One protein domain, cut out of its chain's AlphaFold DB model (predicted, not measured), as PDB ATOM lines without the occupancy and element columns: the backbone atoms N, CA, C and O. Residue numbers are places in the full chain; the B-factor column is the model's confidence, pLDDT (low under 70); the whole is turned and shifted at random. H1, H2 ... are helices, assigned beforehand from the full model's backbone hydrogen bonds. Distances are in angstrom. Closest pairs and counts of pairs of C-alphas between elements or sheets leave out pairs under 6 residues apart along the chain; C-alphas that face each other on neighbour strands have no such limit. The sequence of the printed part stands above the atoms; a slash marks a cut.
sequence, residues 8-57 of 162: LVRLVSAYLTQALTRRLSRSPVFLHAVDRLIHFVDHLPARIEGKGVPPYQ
ATOM      1  N   LEU A   8     209.441 194.744 291.432       88.00
ATOM      2  CA  LEU A   8     210.728 194.092 291.177       88.00
ATOM      3  C   LEU A   8     211.024 194.072 289.683       88.00
ATOM      4  O   LEU A   8     212.149 194.347 289.285       88.00
ATOM      5  N   VAL A   9     210.007 193.834 288.854       87.50
ATOM      6  CA  VAL A   9     210.143 193.899 287.393       87.50
ATOM      7  C   VAL A   9     210.567 195.303 286.954       87.50
ATOM      8  O   VAL A   9     211.489 195.431 286.154       87.50
ATOM      9  N   ARG A  10     209.955 196.354 287.518       84.50
ATOM     10  CA  ARG A  10     210.325 197.755 287.241       84.50
ATOM     11  C   ARG A  10     211.726 198.112 287.737       84.50
ATOM     12  O   ARG A  10     212.453 198.817 287.048       84.50
ATOM     13  N   LEU A  11     212.116 197.633 288.917       89.62
ATOM     14  CA  LEU A  11     213.447 197.879 289.475       89.62
ATOM     15  C   LEU A  11     214.527 197.200 288.625       89.62
ATOM     16  O   LEU A  11     215.530 197.819 288.277       89.62
ATOM     17  N   VAL A  12     214.299 195.936 288.258       86.56
ATOM     18  CA  VAL A  12     215.217 195.154 287.426       86.56
ATOM     19  C   VAL A  12     215.306 195.749 286.026       86.56
ATOM     20  O   VAL A  12     216.416 195.881 285.513       86.56
ATOM     21  N   SER A  13     214.188 196.162 285.421       87.88
ATOM     22  CA  SER A  13     214.216 196.807 284.106       87.88
ATOM     23  C   SER A  13     214.957 198.140 284.154       87.88
ATOM     24  O   SER A  13     215.855 198.345 283.346       87.88
ATOM     25  N   ALA A  14     214.679 199.000 285.139       86.44
ATOM     26  CA  ALA A  14     215.372 200.277 285.295       86.44
ATOM     27  C   ALA A  14     216.884 200.089 285.496       86.44
ATOM     28  O   ALA A  14     217.686 200.762 284.844       86.44
ATOM     29  N   TYR A  15     217.283 199.142 286.348       88.62
ATOM     30  CA  TYR A  15     218.693 198.839 286.585       88.62
ATOM     31  C   TYR A  15     219.375 198.283 285.331       88.62
ATOM     32  O   TYR A  15     220.485 198.693 284.991       88.62
ATOM     33  N   LEU A  16     218.699 197.388 284.608       87.75
ATOM     34  CA  LEU A  16     219.215 196.801 283.376       87.75
ATOM     35  C   LEU A  16     219.352 197.852 282.274       87.75
ATOM     36  O   LEU A  16     220.398 197.915 281.631       87.75
ATOM     37  N   THR A  17     218.362 198.731 282.110       86.88
ATOM     38  CA  THR A  17     218.442 199.876 281.199       86.88
ATOM     39  C   THR A  17     219.609 200.778 281.580       86.88
ATOM     40  O   THR A  17     220.427 201.103 280.727       86.88
ATOM     41  N   GLN A  18     219.762 201.130 282.857       86.38
ATOM     42  CA  GLN A  18     220.858 201.989 283.303       86.38
ATOM     43  C   GLN A  18     222.236 201.348 283.066       86.38
ATOM     44  O   GLN A  18     223.167 202.023 282.616       86.38
ATOM     45  N   ALA A  19     222.377 200.051 283.341       85.62
ATOM     46  CA  ALA A  19     223.607 199.305 283.103       85.62
ATOM     47  C   ALA A  19     223.935 199.217 281.606       85.62
ATOM     48  O   ALA A  19     225.083 199.423 281.205       85.62
ATOM     49  N   LEU A  20     222.924 198.963 280.777       84.00
ATOM     50  CA  LEU A  20     223.063 198.857 279.332       84.00
ATOM     51  C   LEU A  20     223.415 200.214 278.715       84.00
ATOM     52  O   LEU A  20     224.372 200.286 277.950       84.00
ATOM     53  N   THR A  21     222.767 201.302 279.136       85.69
ATOM     54  CA  THR A  21     223.110 202.667 278.709       85.69
ATOM     55  C   THR A  21     224.544 203.027 279.080       85.69
ATOM     56  O   THR A  21     225.283 203.522 278.235       85.69
ATOM     57  N   ARG A  22     224.990 202.722 280.308       83.62
ATOM     58  CA  ARG A  22     226.387 202.949 280.728       83.62
ATOM     59  C   ARG A  22     227.392 202.132 279.920       83.62
ATOM     60  O   ARG A  22     228.530 202.560 279.748       83.62
ATOM     61  N   ARG A  23     227.008 200.936 279.473       84.12
ATOM     62  CA  ARG A  23     227.868 200.074 278.658       84.12
ATOM     63  C   ARG A  23     227.914 200.542 277.205       84.12
ATOM     64  O   ARG A  23     228.990 200.565 276.620       84.12
ATOM     65  N   LEU A  24     226.775 200.944 276.647       85.00
ATOM     66  CA  LEU A  24     226.676 201.461 275.284       85.00
ATOM     67  C   LEU A  24     227.337 202.828 275.137       85.00
ATOM     68  O   LEU A  24     228.049 203.039 274.163       85.00
ATOM     69  N   SER A  25     227.203 203.721 276.120       84.38
ATOM     70  CA  SER A  25     227.865 205.032 276.085       84.38
ATOM     71  C   SER A  25     229.392 204.942 276.139       84.38
ATOM     72  O   SER A  25     230.080 205.875 275.746       84.38
ATOM     73  N   ARG A  26     229.931 203.814 276.611       83.50
ATOM     74  CA  ARG A  26     231.369 203.508 276.600       83.50
ATOM     75  C   ARG A  26     231.804 202.727 275.360       83.50
ATOM     76  O   ARG A  26     232.991 202.451 275.213       83.50
ATOM     77  N   SER A  27     230.868 202.324 274.500       87.88
ATOM     78  CA  SER A  27     231.162 201.565 273.289       87.88
ATOM     79  C   SER A  27     231.448 202.524 272.130       87.88
ATOM     80  O   SER A  27     230.523 203.192 271.665       87.88
ATOM     81  N   PRO A  28     232.687 202.574 271.607       81.38
ATOM     82  CA  PRO A  28     233.020 203.460 270.492       81.38
ATOM     83  C   PRO A  28     232.218 203.120 269.229       81.38
ATOM     84  O   PRO A  28     231.818 204.009 268.490       81.38
ATOM     85  N   VAL A  29     231.892 201.842 269.009       82.75
ATOM     86  CA  VAL A  29     231.083 201.398 267.861       82.75
ATOM     87  C   VAL A  29     229.656 201.935 267.939       82.75
ATOM     88  O   VAL A  29     229.095 202.349 266.927       82.75
ATOM     89  N   PHE A  30     229.065 201.938 269.138       83.25
ATOM     90  CA  PHE A  30     227.724 202.480 269.332       83.25
ATOM     91  C   PHE A  30     227.708 203.991 269.092       83.25
ATOM     92  O   PHE A  30     226.839 204.474 268.373       83.25
ATOM     93  N   LEU A  31     228.700 204.713 269.619       82.81
ATOM     94  CA  LEU A  31     228.834 206.151 269.384       82.81
ATOM     95  C   LEU A  31     229.014 206.462 267.893       82.81
ATOM     96  O   LEU A  31     228.275 207.280 267.367       82.81
ATOM     97  N   HIS A  32     229.863 205.722 267.170       82.62
ATOM     98  CA  HIS A  32     229.988 205.886 265.717       82.62
ATOM     99  C   HIS A  32     228.687 205.623 264.956       82.62
ATOM    100  O   HIS A  32     228.415 206.282 263.953       82.62
ATOM    101  N   ALA A  33     227.895 204.640 265.389       84.69
ATOM    102  CA  ALA A  33     226.606 204.356 264.770       84.69
ATOM    103  C   ALA A  33     225.608 205.498 265.013       84.69
ATOM    104  O   ALA A  33     224.896 205.888 264.088       84.69
ATOM    105  N   VAL A  34     225.586 206.049 266.229       87.44
ATOM    106  CA  VAL A  34     224.760 207.209 266.588       87.44
ATOM    107  C   VAL A  34     225.203 208.452 265.819       87.44
ATOM    108  O   VAL A  34     224.361 209.102 265.210       87.44
ATOM    109  N   ASP A  35     226.500 208.737 265.751       83.31
ATOM    110  CA  ASP A  35     227.041 209.873 264.996       83.31
ATOM    111  C   ASP A  35     226.682 209.778 263.509       83.31
ATOM    112  O   ASP A  35     226.229 210.746 262.895       83.31
ATOM    113  N   ARG A  36     226.796 208.580 262.921       84.00
ATOM    114  CA  ARG A  36     226.385 208.341 261.533       84.00
ATOM    115  C   ARG A  36     224.881 208.528 261.335       84.00
ATOM    116  O   ARG A  36     224.465 209.011 260.281       84.00
ATOM    117  N   LEU A  37     224.071 208.134 262.317       88.62
ATOM    118  CA  LEU A  37     222.626 208.345 262.290       88.62
ATOM    119  C   LEU A  37     222.292 209.837 262.355       88.62
ATOM    120  O   LEU A  37     221.473 210.301 261.566       88.62
ATOM    121  N   ILE A  38     222.952 210.586 263.237       88.19
ATOM    122  CA  ILE A  38     222.777 212.035 263.362       88.19
ATOM    123  C   ILE A  38     223.145 212.721 262.045       88.19
ATOM    124  O   ILE A  38     222.327 213.462 261.515       88.19
ATOM    125  N   HIS A  39     224.300 212.397 261.454       89.25
ATOM    126  CA  HIS A  39     224.709 212.913 260.139       89.25
ATOM    127  C   HIS A  39     223.680 212.623 259.043       89.25
ATOM    128  O   HIS A  39     223.415 213.446 258.167       89.25
ATOM    129  N   PHE A  40     223.091 211.426 259.070       86.50
ATOM    130  CA  PHE A  40     222.062 211.056 258.110       86.50
ATOM    131  C   PHE A  40     220.785 211.875 258.296       86.50
ATOM    132  O   PHE A  40     220.225 212.321 257.299       86.50
ATOM    133  N   VAL A  41     220.340 212.075 259.539       90.06
ATOM    134  CA  VAL A  41     219.138 212.854 259.866       90.06
ATOM    135  C   VAL A  41     219.342 214.337 259.566       90.06
ATOM    136  O   VAL A  41     218.478 214.943 258.938       90.06
ATOM    137  N   ASP A  42     220.486 214.902 259.943       87.88
ATOM    138  CA  ASP A  42     220.817 216.316 259.730       87.88
ATOM    139  C   ASP A  42     220.824 216.681 258.241       87.88
ATOM    140  O   ASP A  42     220.312 217.714 257.812       87.88
ATOM    141  N   HIS A  43     221.330 215.773 257.409       90.12
ATOM    142  CA  HIS A  43     221.389 215.986 255.970       90.12
ATOM    143  C   HIS A  43     220.248 215.337 255.192       90.12
ATOM    144  O   HIS A  43     220.229 215.405 253.961       90.12
ATOM    145  N   LEU A  44     219.287 214.717 255.871       87.56
ATOM    146  CA  LEU A  44     218.120 214.120 255.231       87.56
ATOM    147  C   LEU A  44     217.331 215.167 254.423       87.56
ATOM    148  O   LEU A  44     217.068 214.904 253.248       87.56
ATOM    149  N   PRO A  45     217.045 216.375 254.956       88.06
ATOM    150  CA  PRO A  45     216.382 217.427 254.185       88.06
ATOM    151  C   PRO A  45     217.174 217.819 252.930       88.06
ATOM    152  O   PRO A  45     216.619 217.876 251.836       88.06
ATOM    153  N   ALA A  46     218.497 217.983 253.052       86.06
ATOM    154  CA  ALA A  46     219.362 218.333 251.925       86.06
ATOM    155  C   ALA A  46     219.377 217.248 250.830       86.06
ATOM    156  O   ALA A  46     219.390 217.575 249.644       86.06
ATOM    157  N   ARG A  47     219.320 215.963 251.208       84.44
ATOM    158  CA  ARG A  47     219.212 214.842 250.254       84.44
ATOM    159  C   ARG A  47     217.879 214.846 249.517       84.44
ATOM    160  O   ARG A  47     217.862 214.557 248.326       84.44
ATOM    161  N   ILE A  48     216.786 215.172 250.209       88.19
ATOM    162  CA  ILE A  48     215.451 215.276 249.602       88.19
ATOM    163  C   ILE A  48     215.418 216.420 248.579       88.19
ATOM    164  O   ILE A  48     214.842 216.270 247.507       88.19
ATOM    165  N   GLU A  49     216.097 217.530 248.869       90.50
ATOM    166  CA  GLU A  49     216.246 218.676 247.960       90.50
ATOM    167  C   GLU A  49     217.246 218.433 246.811       90.50
ATOM    168  O   GLU A  49     217.456 219.317 245.980       90.50
ATOM    169  N   GLY A  50     217.889 217.261 246.758       87.62
ATOM    170  CA  GLY A  50     218.877 216.911 245.733       87.62
ATOM    171  C   GLY A  50     220.229 217.618 245.888       87.62
ATOM    172  O   GLY A  50     221.039 217.602 244.959       87.62
ATOM    173  N   LYS A  51     220.502 218.240 247.039       82.50
ATOM    174  CA  LYS A  51     221.787 218.892 247.319       82.50
ATOM    175  C   LYS A  51     222.850 217.846 247.659       82.50
ATOM    176  O   LYS A  51     222.586 216.861 248.349       82.50
ATOM    177  N   GLY A  52     224.073 218.073 247.180       81.56
ATOM    178  CA  GLY A  52     225.223 217.228 247.502       81.56
ATOM    179  C   GLY A  52     225.522 217.270 249.000       81.56
ATOM    180  O   GLY A  52     225.698 218.346 249.565       81.56
ATOM    181  N   VAL A  53     225.570 216.100 249.638       79.94
ATOM    182  CA  VAL A  53     225.847 215.972 251.072       79.94
ATOM    183  C   VAL A  53     227.284 215.508 251.283       79.94
ATOM    184  O   VAL A  53     227.665 214.491 250.695       79.94
ATOM    185  N   PRO A  54     228.067 216.197 252.134       80.56
ATOM    186  CA  PRO A  54     229.414 215.770 252.475       80.56
ATOM    187  C   PRO A  54     229.456 214.320 252.991       80.56
ATOM    188  O   PRO A  54     228.543 213.876 253.705       80.56
ATOM    189  N   PRO A  55     230.502 213.550 252.642       82.12
ATOM    190  CA  PRO A  55     230.677 212.210 253.180       82.12
ATOM    191  C   PRO A  55     230.818 212.276 254.704       82.12
ATOM    192  O   PRO A  55     231.389 213.219 255.247       82.12
ATOM    193  N   TYR A  56     230.291 211.264 255.393       78.50
ATOM    194  CA  TYR A  56     230.430 211.158 256.842       78.50
ATOM    195  C   TYR A  56     231.909 210.994 257.208       78.50
ATOM    196  O   TYR A  56     232.516 209.968 256.898       78.50
ATOM    197  N   GLN A  57     232.469 212.003 257.868       72.50
ATOM    198  CA  GLN A  57     233.791 211.960 258.481       72.50
ATOM    199  C   GLN A  57     233.573 211.690 259.970       72.50
ATOM    200  O   GLN A  57     233.353 212.607 260.756       72.50
TER     201      GLN A  57
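AT A GLANCE: This is residues 8 to 57 of the 162 residues of an uncharacterized protein of Tilletiaria anomala (strain ATCC 24038 / CBS 436.72 / UBC 951) (UniProt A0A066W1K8). Two helices, H1 and H2, meet near their ends in an open L, about perpendicular to each other, and a short third helix, H3, follows at the far end of H2. After H3 the last stretch, residues 49 to 57, has no named element and folds back in an open hook on the side of H2 away from H1. There is no packed core: no helix touches another, and H1 sticks out along its full length. The printed part has 50 residues with three named helices in the order H1, H2, H3 and no named strand, and its class is all helix. It is extended, with a radius of gyration of the C-alphas of 16.7 A, and the C-alphas span 51 by 21 by 8 A.

IN THESE COORDINATES: Find C-alpha 8 at (210.728, 194.092, 291.177), where H1 begins; the helix holds residues 8 to 24 and is 23.7 A long from first to last C-alpha. After the three residues that lie between H1 and H2, look for C-alpha 28 at (233.020, 203.460, 270.492), the first of H2, which takes residues 28 to 42 and is 20.7 A long from first to last C-alpha. Then comes H3, residues 44 to 48, which ends with C-alpha 48 at (215.451, 215.276, 249.602). From there residues 49 to 57 run on to the last printed C-alpha, that of Gln 57, at (233.791, 211.960, 258.481).

HOW THE PARTS SIT: Begin with H1 and H2, which are close but not clearly touching, with 2 pairs of C-alphas within 8 A. Look there for their closest C-alphas, those of Leu 24 and Phe 30, 6.1 A apart. The lines of H1 and H2 stand at 86 degrees, about perpendicular, and their centres are 22.7 A apart. Go on along H2 to its end: H2 and H3 meet only through their link, the single residue His 43. H1 and H3 are apart. In the backbones of H1, H2 and H3, you will find every O i to N i+4 pair within hydrogen-bond range.

THE WHOLE: The two C-alphas farthest apart are those of Leu 8 and Lys 51, at 51.6 A, while the first and last printed C-alphas, those of Leu 8 and Gln 57, are 43.8 A apart. Residues 8 to 34 stand free, of which 8 to 24 belong to H1 and 28 to 34 to H2; residues 45 to 50 also stand free, of which 45 to 48 belong to H3. The links from H1 to H2 and from H2 to H3 are both tight. The printed part has no cut. In the B-factor column the mean pLDDT of the printed part is 85.3, and no printed residue of this predicted model is under 70.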